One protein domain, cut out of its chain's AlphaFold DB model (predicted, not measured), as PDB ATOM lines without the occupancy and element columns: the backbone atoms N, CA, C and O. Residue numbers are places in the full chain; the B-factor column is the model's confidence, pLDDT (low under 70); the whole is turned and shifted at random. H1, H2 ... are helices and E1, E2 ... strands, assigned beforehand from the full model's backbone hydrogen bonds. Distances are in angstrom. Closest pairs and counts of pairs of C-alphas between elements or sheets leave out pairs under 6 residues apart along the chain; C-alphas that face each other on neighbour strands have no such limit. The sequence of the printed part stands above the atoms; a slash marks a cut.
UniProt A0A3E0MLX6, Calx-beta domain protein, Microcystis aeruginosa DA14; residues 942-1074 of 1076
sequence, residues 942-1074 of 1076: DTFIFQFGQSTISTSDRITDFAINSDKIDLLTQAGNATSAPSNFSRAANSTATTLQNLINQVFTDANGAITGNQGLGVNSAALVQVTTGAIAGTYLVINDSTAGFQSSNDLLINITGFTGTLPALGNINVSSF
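AT A GLANCE: This is residues 942 to 1074 of the 1076 residues of the protein "Calx-beta domain protein" of Microcystis aeruginosa DA14 (UniProt A0A3E0MLX6). With little regular structure, this is mostly loops round a twisted sheet, E3 E4 E5 E6 in order, mixed, with H1 over one face and the parallel pair E1 and E2 beyond the other. The 133 printed residues, 41 in named elements, run E1 E2 E3 H1 E4 E5 E6, class mixed. The whole is compact, radius of gyration of the C-alphas 13.4 A, spanning 35 by 31 by 27 A.

HOW THE PARTS SIT: Within hydrogen-bond range, N 944 of E1, residues 943 to 947, is 2.8 A from O 968 of parallel E2, residues 968 to 972. E3, residues 984 to 987, H1, residues 996 to 1004, and E4, residues 1021 to 1027, form a strand-helix-strand unit, two parallel strands with a helix between, its crossover right-handed; N 1022 and O 984 are 2.9 A apart. E4, E5, residues 1034 to 1039, and E6, residues 1052 to 1056, form a meander, two antiparallel hairpins, with N 1023 to O 1038 and N 1056 to O 1035 both 2.8 A. H1, every O i to N i+4 pair within range, is on the sheet, height 9.2 A.

IN THESE COORDINATES: C-alpha 943 begins E1 at (-11.492, 24.229, 47.310); C-alpha 1056 ends E6 at (-14.439, 11.255, 44.134). E4 measures 19.8 A, E5 16.2 A.

THE WHOLE: The printed part has no cut. Residues 1005 to 1016 are under pLDDT 70.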
ATOM      1  N   ASP A 942     -12.963  25.434  42.784       98.06
ATOM      2  CA  ASP A 942     -13.409  25.206  44.152       98.06
ATOM      3  C   ASP A 942     -12.315  24.589  45.015       98.06
ATOM      4  O   ASP A 942     -11.358  23.975  44.539       98.06
ATOM      5  N   THR A 943     -12.418  24.788  46.324       97.81
ATOM      6  CA  THR A 943     -11.492  24.229  47.310       97.81
ATOM      7  C   THR A 943     -12.254  23.402  48.332       97.81
ATOM      8  O   THR A 943     -13.001  23.939  49.146       97.81
ATOM      9  N   PHE A 944     -12.019  22.095  48.329       97.81
ATOM     10  CA  PHE A 944     -12.561  21.169  49.316       97.81
ATOM     11  C   PHE A 944     -11.573  21.024  50.475       97.81
ATOM     12  O   PHE A 944     -10.420  20.641  50.272       97.81
ATOM     13  N   ILE A 945     -12.000  21.355  51.687       97.38
ATOM     14  CA  ILE A 945     -11.148  21.375  52.877       97.38
ATOM     15  C   ILE A 945     -11.409  20.111  53.689       97.38
ATOM     16  O   ILE A 945     -12.548  19.860  54.074       97.38
ATOM     17  N   PHE A 946     -10.352  19.359  54.004       96.31
ATOM     18  CA  PHE A 946     -10.436  18.170  54.854       96.31
ATOM     19  C   PHE A 946      -9.483  18.251  56.042       96.31
ATOM     20  O   PHE A 946      -8.300  18.572  55.902       96.31
ATOM     21  N   GLN A 947      -9.986  17.894  57.222       94.25
ATOM     22  CA  GLN A 947      -9.189  17.757  58.434       94.25
ATOM     23  C   GLN A 947      -8.897  16.283  58.716       94.25
ATOM     24  O   GLN A 947      -9.816  15.465  58.772       94.25
ATOM     25  N   PHE A 948      -7.627  15.937  58.950       92.50
ATOM     26  CA  PHE A 948      -7.249  14.576  59.350       92.50
ATOM     27  C   PHE A 948      -8.086  14.092  60.547       92.50
ATOM     28  O   PHE A 948      -8.235  14.801  61.544       92.50
ATOM     29  N   GLY A 949      -8.629  12.879  60.430       89.62
ATOM     30  CA  GLY A 949      -9.559  12.278  61.387       89.62
ATOM     31  C   GLY A 949     -11.055  12.497  61.112       89.62
ATOM     32  O   GLY A 949     -11.850  11.868  61.803       89.62
ATOM     33  N   GLN A 950     -11.454  13.328  60.136       91.38
ATOM     34  CA  GLN A 950     -12.871  13.514  59.758       91.38
ATOM     35  C   GLN A 950     -13.313  12.519  58.671       91.38
ATOM     36  O   GLN A 950     -14.136  11.644  58.941       91.38
ATOM     37  N   SER A 951     -12.667  12.548  57.500       94.44
ATOM     38  CA  SER A 951     -12.961  11.634  56.384       94.44
ATOM     39  C   SER A 951     -12.193  10.313  56.507       94.44
ATOM     40  O   SER A 951     -11.198  10.095  55.816       94.44
ATOM     41  N   THR A 952     -12.594   9.433  57.426       92.12
ATOM     42  CA  THR A 952     -11.898   8.157  57.703       92.12
ATOM     43  C   THR A 952     -12.437   6.997  56.862       92.12
ATOM     44  O   THR A 952     -13.350   7.153  56.059       92.12
ATOM     45  N   ILE A 953     -11.931   5.773  57.062       89.44
ATOM     46  CA  ILE A 953     -12.483   4.595  56.371       89.44
ATOM     47  C   ILE A 953     -13.947   4.294  56.741       89.44
ATOM     48  O   ILE A 953     -14.678   3.723  55.935       89.44
ATOM     49  N   SER A 954     -14.361   4.636  57.967       89.31
ATOM     50  CA  SER A 954     -15.724   4.421  58.470       89.31
ATOM     51  C   SER A 954     -16.667   5.582  58.177       89.31
ATOM     52  O   SER A 954     -17.877   5.385  58.191       89.31
ATOM     53  N   THR A 955     -16.114   6.766  57.929       92.44
ATOM     54  CA  THR A 955     -16.840   8.022  57.719       92.44
ATOM     55  C   THR A 955     -16.279   8.736  56.492       92.44
ATOM     56  O   THR A 955     -15.787   9.848  56.580       92.44
ATOM     57  N   SER A 956     -16.184   8.023  55.367       92.94
ATOM     58  CA  SER A 956     -15.511   8.548  54.174       92.94
ATOM     59  C   SER A 956     -16.410   9.552  53.466       92.94
ATOM     60  O   SER A 956     -17.487   9.182  52.996       92.94
ATOM     61  N   ASP A 957     -15.923  10.778  53.338       96.12
ATOM     62  CA  ASP A 957     -16.603  11.843  52.620       96.12
ATOM     63  C   ASP A 957     -16.488  11.656  51.114       96.12
ATOM     64  O   ASP A 957     -15.605  10.961  50.581       96.12
ATOM     65  N   ARG A 958     -17.392  12.321  50.401       96.25
ATOM     66  CA  ARG A 958     -17.522  12.205  48.961       96.25
ATOM     67  C   ARG A 958     -17.581  13.559  48.281       96.25
ATOM     68  O   ARG A 958     -18.461  14.356  48.565       96.25
ATOM     69  N   ILE A 959     -16.722  13.749  47.287       97.56
ATOM     70  CA  ILE A 959     -16.808  14.846  46.324       97.56
ATOM     71  C   ILE A 959     -17.535  14.354  45.068       97.56
ATOM     72  O   ILE A 959     -17.261  13.258  44.551       97.56
ATOM     73  N   THR A 960     -18.476  15.140  44.561       96.56
ATOM     74  CA  THR A 960     -19.372  14.737  43.469       96.56
ATOM     75  C   THR A 960     -19.013  15.323  42.110       96.56
ATOM     76  O   THR A 960     -19.526  14.799  41.133       96.56
ATOM     77  N   ASP A 961     -18.133  16.322  42.010       94.81
ATOM     78  CA  ASP A 961     -17.893  17.059  40.755       94.81
ATOM     79  C   ASP A 961     -16.455  17.585  40.561       94.81
ATOM     80  O   ASP A 961     -16.214  18.461  39.735       94.81
ATOM     81  N   PHE A 962     -15.475  17.002  41.260       95.50
ATOM     82  CA  PHE A 962     -14.080  17.456  41.228       95.50
ATOM     83  C   PHE A 962     -13.484  17.555  39.805       95.50
ATOM     84  O   PHE A 962     -13.310  16.542  39.109       95.50
ATOM     85  N   ALA A 963     -13.075  18.762  39.408       94.19
ATOM     86  CA  ALA A 963     -12.443  19.089  38.133       94.19
ATOM     87  C   ALA A 963     -10.915  19.219  38.251       94.19
ATOM     88  O   ALA A 963     -10.385  20.174  38.824       94.19
ATOM     89  N   ILE A 964     -10.159  18.291  37.644       90.25
ATOM     90  CA  ILE A 964      -8.686  18.295  37.750       90.25
ATOM     91  C   ILE A 964      -8.098  19.600  37.204       90.25
ATOM     92  O   ILE A 964      -8.423  20.037  36.100       90.25
ATOM     93  N   ASN A 965      -7.112  20.144  37.919       89.38
ATOM     94  CA  ASN A 965      -6.412  21.397  37.622       89.38
ATOM     95  C   ASN A 965      -7.240  22.671  37.833       89.38
ATOM     96  O   ASN A 965      -6.611  23.725  37.923       89.38
ATOM     97  N   SER A 966      -8.567  22.584  37.963       93.56
ATOM     98  CA  SER A 966      -9.414  23.694  38.416       93.56
ATOM     99  C   SER A 966      -9.548  23.634  39.933       93.56
ATOM    100  O   SER A 966      -8.972  24.466  40.634       93.56
ATOM    101  N   ASP A 967     -10.174  22.569  40.423       96.81
ATOM    102  CA  ASP A 967     -10.475  22.399  41.836       96.81
ATOM    103  C   ASP A 967      -9.255  21.926  42.615       96.81
ATOM    104  O   ASP A 967      -8.276  21.384  42.066       96.81
ATOM    105  N   LYS A 968      -9.306  22.169  43.923       96.62
ATOM    106  CA  LYS A 968      -8.244  21.864  44.871       96.62
ATOM    107  C   LYS A 968      -8.782  21.223  46.136       96.62
ATOM    108  O   LYS A 968      -9.932  21.397  46.521       96.62
ATOM    109  N   ILE A 969      -7.895  20.496  46.793       96.75
ATOM    110  CA  ILE A 969      -8.065  19.942  48.121       96.75
ATOM    111  C   ILE A 969      -7.079  20.659  49.037       96.75
ATOM    112  O   ILE A 969      -5.875  20.669  48.769       96.75
ATOM    113  N   ASP A 970      -7.595  21.251  50.105       96.44
ATOM    114  CA  ASP A 970      -6.795  21.838  51.177       96.44
ATOM    115  C   ASP A 970      -6.866  20.951  52.423       96.44
ATOM    116  O   ASP A 970      -7.876  20.290  52.684       96.44
ATOM    117  N   LEU A 971      -5.772  20.903  53.177       95.00
ATOM    118  CA  LEU A 971      -5.589  19.954  54.267       95.00
ATOM    119  C   LEU A 971      -5.331  20.668  55.590       95.00
ATOM    120  O   LEU A 971      -4.455  21.529  55.720       95.00
ATOM    121  N   LEU A 972      -6.036  20.211  56.621       94.31
ATOM    122  CA  LEU A 972      -5.826  20.609  58.005       94.31
ATOM    123  C   LEU A 972      -5.302  19.423  58.821       94.31
ATOM    124  O   LEU A 972      -5.775  18.294  58.701       94.31
ATOM    125  N   THR A 973      -4.334  19.683  59.701       91.94
ATOM    126  CA  THR A 973      -3.908  18.746  60.756       91.94
ATOM    127  C   THR A 973      -5.095  18.312  61.616       91.94
ATOM    128  O   THR A 973      -6.084  19.030  61.706       91.94
ATOM    129  N   GLN A 974      -4.971  17.214  62.365       89.56
ATOM    130  CA  GLN A 974      -6.024  16.772  63.293       89.56
ATOM    131  C   GLN A 974      -6.425  17.846  64.328       89.56
ATOM    132  O   GLN A 974      -7.549  17.846  64.816       89.56
ATOM    133  N   ALA A 975      -5.534  18.795  64.635       89.19
ATOM    134  CA  ALA A 975      -5.818  19.935  65.509       89.19
ATOM    135  C   ALA A 975      -6.467  21.141  64.784       89.19
ATOM    136  O   ALA A 975      -6.589  22.205  65.385       89.19
ATOM    137  N   GLY A 976      -6.826  21.010  63.503       89.75
ATOM    138  CA  GLY A 976      -7.444  22.059  62.683       89.75
ATOM    139  C   GLY A 976      -6.476  23.115  62.130       89.75
ATOM    140  O   GLY A 976      -6.912  24.077  61.510       89.75
ATOM    141  N   ASN A 977      -5.161  22.973  62.335       92.50
ATOM    142  CA  ASN A 977      -4.171  23.901  61.768       92.50
ATOM    143  C   ASN A 977      -3.850  23.539  60.315       92.50
ATOM    144  O   ASN A 977      -3.710  22.352  60.026       92.50
ATOM    145  N   ALA A 978      -3.639  24.533  59.448       91.38
ATOM    146  CA  ALA A 978      -3.185  24.319  58.072       91.38
ATOM    147  C   ALA A 978      -1.901  23.473  58.016       91.38
ATOM    148  O   ALA A 978      -0.976  23.679  58.810       91.38
ATOM    149  N   THR A 979      -1.839  22.530  57.077       90.69
ATOM    150  CA  THR A 979      -0.651  21.708  56.818       90.69
ATOM    151  C   THR A 979      -0.188  21.862  55.374       90.69
ATOM    152  O   THR A 979      -0.912  22.349  54.516       90.69
ATOM    153  N   SER A 980       1.055  21.476  55.100       89.31
ATOM    154  CA  SER A 980       1.556  21.422  53.726       89.31
ATOM    155  C   SER A 980       0.860  20.312  52.939       89.31
ATOM    156  O   SER A 980       0.553  19.260  53.505       89.31
ATOM    157  N   ALA A 981       0.699  20.519  51.631       90.94
ATOM    158  CA  ALA A 981       0.283  19.476  50.704       90.94
ATOM    159  C   ALA A 981       1.186  18.223  50.785       90.94
ATOM    160  O   ALA A 981       2.336  18.302  51.251       90.94
ATOM    161  N   PRO A 982       0.705  17.067  50.289       91.88
ATOM    162  CA  PRO A 982       1.489  15.842  50.261       91.88
ATOM    163  C   PRO A 982       2.843  16.035  49.565       91.88
ATOM    164  O   PRO A 982       2.929  16.540  48.447       91.88
ATOM    165  N   SER A 983       3.917  15.582  50.213       88.69
ATOM    166  CA  SER A 983       5.289  15.619  49.685       88.69
ATOM    167  C   SER A 983       5.494  14.710  48.470       88.69
ATOM    168  O   SER A 983       6.404  14.929  47.669       88.69
ATOM    169  N   ASN A 984       4.638  13.697  48.318       88.12
ATOM    170  CA  ASN A 984       4.585  12.821  47.158       88.12
ATOM    171  C   ASN A 984       3.128  12.444  46.864       88.12
ATOM    172  O   ASN A 984       2.370  12.144  47.787       88.12
ATOM    173  N   PHE A 985       2.751  12.420  45.587       91.62
ATOM    174  CA  PHE A 985       1.419  12.018  45.144       91.62
ATOM    175  C   PHE A 985       1.535  11.091  43.936       91.62
ATOM    176  O   PHE A 985       2.263  11.387  42.985       91.62
ATOM    177  N   SER A 986       0.856   9.946  43.970       88.44
ATOM    178  CA  SER A 986       0.948   8.950  42.900       88.44
ATOM    179  C   SER A 986      -0.387   8.292  42.580       88.44
ATOM    180  O   SER A 986      -1.273   8.199  43.423       88.44
ATOM    181  N   ARG A 987      -0.534   7.803  41.350       89.44
ATOM    182  CA  ARG A 987      -1.642   6.945  40.947       89.44
ATOM    183  C   ARG A 987      -1.255   5.475  41.084       89.44
ATOM    184  O   ARG A 987      -0.292   5.036  40.446       89.44
ATOM    185  N   ALA A 988      -2.029   4.724  41.863       87.50
ATOM    186  CA  ALA A 988      -1.918   3.275  41.988       87.50
ATOM    187  C   ALA A 988      -2.630   2.543  40.835       87.50
ATOM    188  O   ALA A 988      -3.437   3.127  40.103       87.50
ATOM    189  N   ALA A 989      -2.336   1.250  40.671       85.62
ATOM    190  CA  ALA A 989      -3.092   0.397  39.759       85.62
ATOM    191  C   ALA A 989      -4.572   0.315  40.170       85.62
ATOM    192  O   ALA A 989      -4.912   0.421  41.349       85.62
ATOM    193  N   ASN A 990      -5.457   0.107  39.192       88.19
ATOM    194  CA  ASN A 990      -6.878  -0.081  39.469       88.19
ATOM    195  C   ASN A 990      -7.092  -1.313  40.365       88.19
ATOM    196  O   ASN A 990      -6.456  -2.347  40.170       88.19
ATOM    197  N   SER A 991      -8.019  -1.208  41.315       87.38
ATOM    198  CA  SER A 991      -8.365  -2.275  42.250       87.38
ATOM    199  C   SER A 991      -9.694  -2.938  41.877       87.38
ATOM    200  O   SER A 991     -10.595  -2.327  41.290       87.38
ATOM    201  N   THR A 992      -9.817  -4.210  42.243       89.69
ATOM    202  CA  THR A 992     -11.062  -4.990  42.191       89.69
ATOM    203  C   THR A 992     -11.567  -5.324  43.599       89.69
ATOM    204  O   THR A 992     -12.331  -6.273  43.777       89.69
ATOM    205  N   ALA A 993     -11.090  -4.610  44.626       88.00
ATOM    206  CA  ALA A 993     -11.524  -4.801  46.002       88.00
ATOM    207  C   ALA A 993     -13.026  -4.522  46.159       88.00
ATOM    208  O   ALA A 993     -13.578  -3.624  45.535       88.00
ATOM    209  N   THR A 994     -13.679  -5.283  47.035       91.12
ATOM    210  CA  THR A 994     -15.125  -5.178  47.294       91.12
ATOM    211  C   THR A 994     -15.465  -4.464  48.602       91.12
ATOM    212  O   THR A 994     -16.637  -4.216  48.864       91.12
ATOM    213  N   THR A 995     -14.465  -4.121  49.420       91.38
ATOM    214  CA  THR A 995     -14.618  -3.341  50.659       91.38
ATOM    215  C   THR A 995     -13.498  -2.310  50.767       91.38
ATOM    216  O   THR A 995     -12.391  -2.565  50.284       91.38
ATOM    217  N   LEU A 996     -13.750  -1.166  51.419       90.50
ATOM    218  CA  LEU A 996     -12.732  -0.118  51.592       90.50
ATOM    219  C   LEU A 996     -11.525  -0.642  52.376       90.50
ATOM    220  O   LEU A 996     -10.384  -0.373  52.018       90.50
ATOM    221  N   GLN A 997     -11.753  -1.488  53.385       88.81
ATOM    222  CA  GLN A 997     -10.664  -2.115  54.138       88.81
ATOM    223  C   GLN A 997      -9.780  -2.994  53.247       88.81
ATOM    224  O   GLN A 997      -8.557  -2.952  53.356       88.81
ATOM    225  N   ASN A 998     -10.383  -3.778  52.348       87.44
ATOM    226  CA  ASN A 998      -9.628  -4.597  51.406       87.44
ATOM    227  C   ASN A 998      -8.929  -3.744  50.353       87.44
ATOM    228  O   ASN A 998      -7.820  -4.096  49.975       87.44
ATOM    229  N   LEU A 999      -9.533  -2.639  49.906       88.25
ATOM    230  CA  LEU A 999      -8.884  -1.676  49.016       88.25
ATOM    231  C   LEU A 999      -7.598  -1.156  49.655       88.25
ATOM    232  O   LEU A 999      -6.529  -1.276  49.063       88.25
ATOM    233  N   ILE A1000      -7.694  -0.656  50.889       85.75
ATOM    234  CA  ILE A1000      -6.541  -0.136  51.619       85.75
ATOM    235  C   ILE A1000      -5.485  -1.225  51.821       85.75
ATOM    236  O   ILE A1000      -4.318  -1.025  51.492       85.75
ATOM    237  N   ASN A1001      -5.890  -2.406  52.292       79.81
ATOM    238  CA  ASN A1001      -4.970  -3.519  52.512       79.81
ATOM    239  C   ASN A1001      -4.306  -3.982  51.211       79.81
ATOM    240  O   ASN A1001      -3.135  -4.337  51.227       79.81
ATOM    241  N   GLN A1002      -5.029  -4.008  50.090       75.81
ATOM    242  CA  GLN A1002      -4.488  -4.449  48.807       75.81
ATOM    243  C   GLN A1002      -3.548  -3.425  48.202       75.81
ATOM    244  O   GLN A1002      -2.556  -3.836  47.625       75.81
ATOM    245  N   VAL A1003      -3.848  -2.132  48.301       72.56
ATOM    246  CA  VAL A1003      -3.072  -1.085  47.626       72.56
ATOM    247  C   VAL A1003      -1.892  -0.618  48.490       72.56
ATOM    248  O   VAL A1003      -0.858  -0.252  47.935       72.56
ATOM    249  N   PHE A1004      -2.005  -0.699  49.825       73.25
ATOM    250  CA  PHE A1004      -1.089  -0.056  50.782       73.25
ATOM    251  C   PHE A1004      -0.508  -0.992  51.867       73.25
ATOM    252  O   PHE A1004      -0.123  -0.521  52.938       73.25
ATOM    253  N   THR A1005      -0.430  -2.313  51.644       54.97
ATOM    254  CA  THR A1005       0.185  -3.236  52.625       54.97
ATOM    255  C   THR A1005       1.696  -3.020  52.766       54.97
ATOM    256  O   THR A1005       2.452  -3.292  51.840       54.97
ATOM    257  N   ASP A1006       2.080  -2.587  53.972       45.97
ATOM    258  CA  ASP A1006       3.423  -2.347  54.522       45.97
ATOM    259  C   ASP A1006       4.348  -1.377  53.754       45.97
ATOM    260  O   ASP A1006       4.293  -1.196  52.540       45.97
ATOM    261  N   ALA A1007       5.211  -0.692  54.510       45.06
ATOM    262  CA  ALA A1007       6.088   0.381  54.039       45.06
ATOM    263  C   ALA A1007       7.121  -0.042  52.962       45.06
ATOM    264  O   ALA A1007       7.937   0.788  52.563       45.06
ATOM    265  N   ASN A1008       7.103  -1.297  52.486       45.06
ATOM    266  CA  ASN A1008       8.114  -1.874  51.600       45.06
ATOM    267  C   ASN A1008       7.591  -2.422  50.252       45.06
ATOM    268  O   ASN A1008       8.375  -3.027  49.522       45.06
ATOM    269  N   GLY A1009       6.330  -2.186  49.861       53.72
ATOM    270  CA  GLY A1009       5.903  -2.264  48.448       53.72
ATOM    271  C   GLY A1009       6.143  -3.609  47.739       53.72
ATOM    272  O   GLY A1009       6.640  -3.647  46.614       53.72
ATOM    273  N   ALA A1010       5.802  -4.731  48.377       42.59
ATOM    274  CA  ALA A1010       6.194  -6.066  47.909       42.59
ATOM    275  C   ALA A1010       5.387  -6.648  46.718       42.59
ATOM    276  O   ALA A1010       5.642  -7.787  46.321       42.59
ATOM    277  N   ILE A1011       4.445  -5.912  46.112       49.06
ATOM    278  CA  ILE A1011       3.649  -6.391  44.963       49.06
ATOM    279  C   ILE A1011       3.719  -5.399  43.798       49.06
ATOM    280  O   ILE A1011       3.479  -4.205  43.956       49.06
ATOM    281  N   THR A1012       4.064  -5.898  42.610       52.12
ATOM    282  CA  THR A1012       4.232  -5.102  41.386       52.12
ATOM    283  C   THR A1012       2.930  -4.370  41.035       52.12
ATOM    284  O   THR A1012       1.964  -5.009  40.631       52.12
ATOM    285  N   GLY A1013       2.906  -3.038  41.178       56.75
ATOM    286  CA  GLY A1013       1.741  -2.188  40.865       56.75
ATOM    287  C   GLY A1013       1.105  -1.468  42.064       56.75
ATOM    288  O   GLY A1013       0.305  -0.555  41.850       56.75
ATOM    289  N   ASN A1014       1.498  -1.820  43.292       64.06
ATOM    290  CA  ASN A1014       1.095  -1.141  44.527       64.06
ATOM    291  C   ASN A1014       2.131  -0.097  44.954       64.06
ATOM    292  O   ASN A1014       3.318  -0.263  44.677       64.06
ATOM    293  N   GLN A1015       1.691   0.956  45.646       65.31
ATOM    294  CA  GLN A1015       2.554   2.050  46.096       65.31
ATOM    295  C   GLN A1015       2.457   2.199  47.613       65.31
ATOM    296  O   GLN A1015       1.361   2.258  48.157       65.31
ATOM    297  N   GLY A1016       3.598   2.267  48.299       66.00
ATOM    298  CA  GLY A1016       3.620   2.538  49.737       66.00
ATOM    299  C   GLY A1016       3.255   3.993  50.045       66.00
ATOM    300  O   GLY A1016       3.696   4.903  49.339       66.00
ATOM    301  N   LEU A1017       2.490   4.216  51.118       74.12
ATOM    302  CA  LEU A1017       2.253   5.549  51.676       74.12
ATOM    303  C   LEU A1017       3.404   5.913  52.622       74.12
ATOM    304  O   LEU A1017       3.539   5.368  53.718       74.12
ATOM    305  N   GLY A1018       4.278   6.808  52.163       76.69
ATOM    306  CA  GLY A1018       5.300   7.435  52.998       76.69
ATOM    307  C   GLY A1018       4.723   8.555  53.870       76.69
ATOM    308  O   GLY A1018       3.574   8.960  53.704       76.69
ATOM    309  N   VAL A1019       5.549   9.094  54.769       82.44
ATOM    310  CA  VAL A1019       5.206  10.276  55.579       82.44
ATOM    311  C   VAL A1019       4.757  11.425  54.671       82.44
ATOM    312  O   VAL A1019       5.472  11.763  53.728       82.44
ATOM    313  N   ASN A1020       3.608  12.034  54.977       85.94
ATOM    314  CA  ASN A1020       3.010  13.125  54.208       85.94
ATOM    315  C   ASN A1020       2.923  12.795  52.706       85.94
ATOM    316  O   ASN A1020       3.564  13.447  51.879       85.94
ATOM    317  N   SER A1021       2.201  11.735  52.342       88.88
ATOM    318  CA  SER A1021       2.031  11.308  50.947       88.88
ATOM    319  C   SER A1021       0.575  10.989  50.628       88.88
ATOM    320  O   SER A1021      -0.226  10.750  51.527       88.88
ATOM    321  N   ALA A1022       0.225  10.996  49.345       91.62
ATOM    322  CA  ALA A1022      -1.111  10.656  48.880       91.62
ATOM    323  C   ALA A1022      -1.070   9.646  47.729       91.62
ATOM    324  O   ALA A1022      -0.097   9.561  46.966       91.62
ATOM    325  N   ALA A1023      -2.164   8.915  47.567       90.31
ATOM    326  CA  ALA A1023      -2.354   7.980  46.477       90.31
ATOM    327  C   ALA A1023      -3.782   8.025  45.929       90.31
ATOM    328  O   ALA A1023      -4.752   8.021  46.681       90.31
ATOM    329  N   LEU A1024      -3.895   8.029  44.604       91.44
ATOM    330  CA  LEU A1024      -5.161   7.945  43.884       91.44
ATOM    331  C   LEU A1024      -5.354   6.520  43.359       91.44
ATOM    332  O   LEU A1024      -4.480   6.000  42.659       91.44
ATOM    333  N   VAL A1025      -6.496   5.899  43.644       91.06
ATOM    334  CA  VAL A1025      -6.833   4.550  43.175       91.06
ATOM    335  C   VAL A1025      -8.251   4.497  42.619       91.06
ATOM    336  O   VAL A1025      -9.178   5.048  43.199       91.06
ATOM    337  N   GLN A1026      -8.431   3.811  41.491       91.12
ATOM    338  CA  GLN A1026      -9.751   3.558  40.920       91.12
ATOM    339  C   GLN A1026     -10.184   2.123  41.221       91.12
ATOM    340  O   GLN A1026      -9.464   1.177  40.901       91.12
ATOM    341  N   VAL A1027     -11.373   1.953  41.788       91.38
ATOM    342  CA  VAL A1027     -12.027   0.659  41.995       91.38
ATOM    343  C   VAL A1027     -13.011   0.414  40.862       91.38
ATOM    344  O   VAL A1027     -13.873   1.242  40.585       91.38
ATOM    345  N   THR A1028     -12.867  -0.724  40.187       88.69
ATOM    346  CA  THR A1028     -13.564  -0.995  38.914       88.69
ATOM    347  C   THR A1028     -14.768  -1.923  39.039       88.69
ATOM    348  O   THR A1028     -15.544  -2.045  38.095       88.69
ATOM    349  N   THR A1029     -14.944  -2.587  40.184       83.31
ATOM    350  CA  THR A1029     -15.981  -3.608  40.387       83.31
ATOM    351  C   THR A1029     -16.428  -3.663  41.846       83.31
ATOM    352  O   THR A1029     -15.588  -3.582  42.736       83.31
ATOM    353  N   GLY A1030     -17.716  -3.917  42.093       87.19
ATOM    354  CA  GLY A1030     -18.271  -4.128  43.438       87.19
ATOM    355  C   GLY A1030     -18.999  -2.908  44.016       87.19
ATOM    356  O   GLY A1030     -19.172  -1.903  43.336       87.19
ATOM    357  N   ALA A1031     -19.436  -3.012  45.278       86.25
ATOM    358  CA  ALA A1031     -20.249  -1.994  45.963       86.25
ATOM    359  C   ALA A1031     -19.497  -0.687  46.278       86.25
ATOM    360  O   ALA A1031     -20.120   0.331  46.547       86.25
ATOM    361  N   ILE A1032     -18.163  -0.721  46.233       91.19
ATOM    362  CA  ILE A1032     -17.281   0.434  46.445       91.19
ATOM    363  C   ILE A1032     -16.629   0.892  45.131       91.19
ATOM    364  O   ILE A1032     -15.488   1.338  45.129       91.19
ATOM    365  N   ALA A1033     -17.280   0.685  43.983       90.94
ATOM    366  CA  ALA A1033     -16.758   1.181  42.712       90.94
ATOM    367  C   ALA A1033     -16.681   2.718  42.736       90.94
ATOM    368  O   ALA A1033     -17.630   3.384  43.142       90.94
ATOM    369  N   GLY A1034     -15.552   3.281  42.308       91.88
ATOM    370  CA  GLY A1034     -15.300   4.718  42.420       91.88
ATOM    371  C   GLY A1034     -13.817   5.068  42.379       91.88
ATOM    372  O   GLY A1034     -12.960   4.187  42.267       91.88
ATOM    373  N   THR A1035     -13.505   6.360  42.454       92.94
ATOM    374  CA  THR A1035     -12.125   6.845  42.561       92.94
ATOM    375  C   THR A1035     -11.883   7.302  43.988       92.94
ATOM    376  O   THR A1035     -12.617   8.138  44.492       92.94
ATOM    377  N   TYR A1036     -10.849   6.777  44.629       93.31
ATOM    378  CA  TYR A1036     -10.517   7.093  46.010       93.31
ATOM    379  C   TYR A1036      -9.172   7.790  46.087       93.31
ATOM    380  O   TYR A1036      -8.195   7.361  45.463       93.31
ATOM    381  N   LEU A1037      -9.133   8.850  46.880       93.50
ATOM    382  CA  LEU A1037      -7.925   9.544  47.273       93.50
ATOM    383  C   LEU A1037      -7.608   9.169  48.719       93.50
ATOM    384  O   LEU A1037      -8.407   9.402  49.622       93.50
ATOM    385  N   VAL A1038      -6.441   8.565  48.918       92.00
ATOM    386  CA  VAL A1038      -5.938   8.158  50.230       92.00
ATOM    387  C   VAL A1038      -4.786   9.069  50.592       92.00
ATOM    388  O   VAL A1038      -3.839   9.188  49.812       92.00
ATOM    389  N   ILE A1039      -4.865   9.727  51.743       91.81
ATOM    390  CA  ILE A1039      -3.879  10.720  52.158       91.81
ATOM    391  C   ILE A1039      -3.368  10.346  53.538       91.81
ATOM    392  O   ILE A1039      -4.135  10.225  54.491       91.81
ATOM    393  N   ASN A1040      -2.060  10.152  53.606       88.94
ATOM    394  CA  ASN A1040      -1.346   9.752  54.798       88.94
ATOM    395  C   ASN A1040      -0.905  10.985  55.582       88.94
ATOM    396  O   ASN A1040      -0.375  11.941  55.006       88.94
ATOM    397  N   ASP A1041      -1.051  10.920  56.896       83.00
ATOM    398  CA  ASP A1041      -0.589  11.934  57.826       83.00
ATOM    399  C   ASP A1041       0.957  11.959  57.946       83.00
ATOM    400  O   ASP A1041       1.712  11.529  57.064       83.00
ATOM    401  N   SER A1042       1.475  12.493  59.056       82.69
ATOM    402  CA  SER A1042       2.916  12.540  59.330       82.69
ATOM    403  C   SER A1042       3.521  11.214  59.836       82.69
ATOM    404  O   SER A1042       4.703  11.179  60.186       82.69
ATOM    405  N   THR A1043       2.759  10.121  59.863       83.12
ATOM    406  CA  THR A1043       3.171   8.793  60.329       83.12
ATOM    407  C   THR A1043       3.126   7.801  59.174       83.12
ATOM    408  O   THR A1043       2.098   7.640  58.545       83.12
ATOM    409  N   ALA A1044       4.221   7.103  58.867       79.69
ATOM    410  CA  ALA A1044       4.239   6.203  57.709       79.69
ATOM    411  C   ALA A1044       3.226   5.040  57.818       79.69
ATOM    412  O   ALA A1044       3.232   4.308  58.812       79.69
ATOM    413  N   GLY A1045       2.471   4.813  56.737       77.75
ATOM    414  CA  GLY A1045       1.484   3.739  56.589       77.75
ATOM    415  C   GLY A1045       0.070   4.147  57.015       77.75
ATOM    416  O   GLY A1045      -0.091   4.966  57.908       77.75
ATOM    417  N   PHE A1046      -0.950   3.516  56.415       84.50
ATOM    418  CA  PHE A1046      -2.343   3.936  56.608       84.50
ATOM    419  C   PHE A1046      -2.889   3.670  58.023       84.50
ATOM    420  O   PHE A1046      -2.908   2.531  58.502       84.50
ATOM    421  N   GLN A1047      -3.428   4.712  58.648       86.56
ATOM    422  CA  GLN A1047      -4.064   4.732  59.958       86.56
ATOM    423  C   GLN A1047      -5.571   4.960  59.807       86.56
ATOM    424  O   GLN A1047      -6.030   6.087  59.649       86.56
ATOM    425  N   SER A1048      -6.380   3.906  59.933       86.12
ATOM    426  CA  SER A1048      -7.826   3.966  59.650       86.12
ATOM    427  C   SER A1048      -8.632   4.974  60.472       86.12
ATOM    428  O   SER A1048      -9.746   5.298  60.078       86.12
ATOM    429  N   SER A1049      -8.111   5.427  61.614       85.56
ATOM    430  CA  SER A1049      -8.758   6.397  62.502       85.56
ATOM    431  C   SER A1049      -8.279   7.840  62.311       85.56
ATOM    432  O   SER A1049      -8.737   8.713  63.039       85.56
ATOM    433  N   ASN A1050      -7.302   8.088  61.438       87.81
ATOM    434  CA  ASN A1050      -6.648   9.394  61.328       87.81
ATOM    435  C   ASN A1050      -6.387   9.803  59.877       87.81
ATOM    436  O   ASN A1050      -6.646  10.948  59.514       87.81
ATOM    437  N   ASP A1051      -5.917   8.875  59.050       89.88
ATOM    438  CA  ASP A1051      -5.656   9.142  57.643       89.88
ATOM    439  C   ASP A1051      -6.944   9.350  56.858       89.88
ATOM    440  O   ASP A1051      -7.988   8.757  57.153       89.88
ATOM    441  N   LEU A1052      -6.845  10.198  55.838       93.62
ATOM    442  CA  LEU A1052      -7.991  10.594  55.040       93.62
ATOM    443  C   LEU A1052      -8.236   9.592  53.918       93.62
ATOM    444  O   LEU A1052      -7.321   9.186  53.193       93.62
ATOM    445  N   LEU A1053      -9.504   9.252  53.747       94.19
ATOM    446  CA  LEU A1053     -10.037   8.527  52.614       94.19
ATOM    447  C   LEU A1053     -11.204   9.325  52.046       94.19
ATOM    448  O   LEU A1053     -12.246   9.421  52.689       94.19
ATOM    449  N   ILE A1054     -11.036   9.854  50.840       95.75
ATOM    450  CA  ILE A1054     -12.048  10.661  50.152       95.75
ATOM    451  C   ILE A1054     -12.485   9.918  48.895       95.75
ATOM    452  O   ILE A1054     -11.646   9.456  48.113       95.75
ATOM    453  N   ASN A1055     -13.791   9.811  48.680       95.38
ATOM    454  CA  ASN A1055     -14.362   9.294  47.446       95.38
ATOM    455  C   ASN A1055     -14.618  10.440  46.458       95.38
ATOM    456  O   ASN A1055     -15.199  11.457  46.812       95.38
ATOM    457  N   ILE A1056     -14.223  10.281  45.201       94.94
ATOM    458  CA  ILE A1056     -14.439  11.255  44.134       94.94
ATOM    459  C   ILE A1056     -15.280  10.578  43.050       94.94
ATOM    460  O   ILE A1056     -14.805   9.682  42.343       94.94
ATOM    461  N   THR A1057     -16.545  10.993  42.932       84.25
ATOM    462  CA  THR A1057     -17.559  10.296  42.115       84.25
ATOM    463  C   THR A1057     -17.943  10.984  40.804       84.25
ATOM    464  O   THR A1057     -18.326  10.274  39.876       84.25
ATOM    465  N   GLY A1058     -17.752  12.298  40.648       70.44
ATOM    466  CA  GLY A1058     -17.918  13.003  39.361       70.44
ATOM    467  C   GLY A1058     -16.636  13.675  38.915       70.44
ATOM    468  O   GLY A1058     -16.536  14.882  38.742       70.44
ATOM    469  N   PHE A1059     -15.633  12.837  38.724       78.31
ATOM    470  CA  PHE A1059     -14.338  13.219  38.199       78.31
ATOM    471  C   PHE A1059     -14.476  13.838  36.793       78.31
ATOM    472  O   PHE A1059     -14.831  13.126  35.848       78.31
ATOM    473  N   THR A1060     -14.168  15.129  36.625       83.50
ATOM    474  CA  THR A1060     -14.129  15.781  35.302       83.50
ATOM    475  C   THR A1060     -12.684  16.051  34.861       83.50
ATOM    476  O   THR A1060     -11.851  16.587  35.593       83.50
ATOM    477  N   GLY A1061     -12.346  15.598  33.648       82.31
ATOM    478  CA  GLY A1061     -10.976  15.578  33.121       82.31
ATOM    479  C   GLY A1061     -10.460  14.164  32.830       82.31
ATOM    480  O   GLY A1061     -11.191  13.179  32.901       82.31
ATOM    481  N   THR A1062      -9.185  14.046  32.448       85.44
ATOM    482  CA  THR A1062      -8.557  12.740  32.163       85.44
ATOM    483  C   THR A1062      -7.850  12.212  33.406       85.44
ATOM    484  O   THR A1062      -7.013  12.912  33.974       85.44
ATOM    485  N   LEU A1063      -8.145  10.973  33.813       85.25
ATOM    486  CA  LEU A1063      -7.467  10.335  34.945       85.25
ATOM    487  C   LEU A1063      -5.946  10.286  34.684       85.25
ATOM    488  O   LEU A1063      -5.546   9.892  33.583       85.25
ATOM    489  N   PRO A1064      -5.086  10.658  35.652       86.38
ATOM    490  CA  PRO A1064      -3.642  10.671  35.443       86.38
ATOM    491  C   PRO A1064      -3.075   9.311  35.010       86.38
ATOM    492  O   PRO A1064      -3.651   8.248  35.265       86.38
ATOM    493  N   ALA A1065      -1.905   9.324  34.373       85.81
ATOM    494  CA  ALA A1065      -1.160   8.097  34.105       85.81
ATOM    495  C   ALA A1065      -0.735   7.408  35.420       85.81
ATOM    496  O   ALA A1065      -0.687   8.038  36.475       85.81
ATOM    497  N   LEU A1066      -0.437   6.105  35.362       85.69
ATOM    498  CA  LEU A1066       0.122   5.380  36.510       85.69
ATOM    499  C   LEU A1066       1.477   5.989  36.914       85.69
ATOM    500  O   LEU A1066       2.287   6.304  36.040       85.69
ATOM    501  N   GLY A1067       1.739   6.112  38.220       82.44
ATOM    502  CA  GLY A1067       2.971   6.715  38.751       82.44
ATOM    503  C   GLY A1067       2.772   8.113  39.342       82.44
ATOM    504  O   GLY A1067       1.684   8.438  39.805       82.44
ATOM    505  N   ASN A1068       3.832   8.925  39.402       87.25
ATOM    506  CA  ASN A1068       3.798  10.242  40.049       87.25
ATOM    507  C   ASN A1068       2.800  11.198  39.376       87.25
ATOM    508  O   ASN A1068       2.805  11.365  38.156       87.25
ATOM    509  N   ILE A1069       1.998  11.870  40.197       90.50
ATOM    510  CA  ILE A1069       1.081  12.939  39.804       90.50
ATOM    511  C   ILE A1069       1.666  14.265  40.303       90.50
ATOM    512  O   ILE A1069       2.261  14.331  41.379       90.50
ATOM    513  N   ASN A1070       1.497  15.340  39.533       91.38
ATOM    514  CA  ASN A1070       1.831  16.676  40.014       91.38
ATOM    515  C   ASN A1070       0.902  17.051  41.181       91.38
ATOM    516  O   ASN A1070      -0.311  17.124  41.002       91.38
ATOM    517  N   VAL A1071       1.472  17.309  42.361       93.38
ATOM    518  CA  VAL A1071       0.726  17.649  43.587       93.38
ATOM    519  C   VAL A1071      -0.224  18.830  43.354       93.38
ATOM    520  O   VAL A1071      -1.394  18.757  43.720       93.38
ATOM    521  N   SER A1072       0.230  19.854  42.622       92.25
ATOM    522  CA  SER A1072      -0.564  21.054  42.307       92.25
ATOM    523  C   SER A1072      -1.787  20.798  41.413       92.25
ATOM    524  O   SER A1072      -2.635  21.676  41.259       92.25
ATOM    525  N   SER A1073      -1.927  19.606  40.821       90.69
ATOM    526  CA  SER A1073      -3.132  19.243  40.065       90.69
ATOM    527  C   SER A1073      -4.339  18.969  40.966       90.69
ATOM    528  O   SER A1073      -5.458  19.081  40.473       90.69
ATOM    529  N   PHE A1074      -4.117  18.647  42.247       94.31
ATOM    530  CA  PHE A1074      -5.165  18.277  43.207       94.31
ATOM    531  C   PHE A1074      -5.102  19.053  44.522       94.31
ATOM    532  O   PHE A1074      -6.144  19.241  45.126       94.31
TER     533      PHE A1074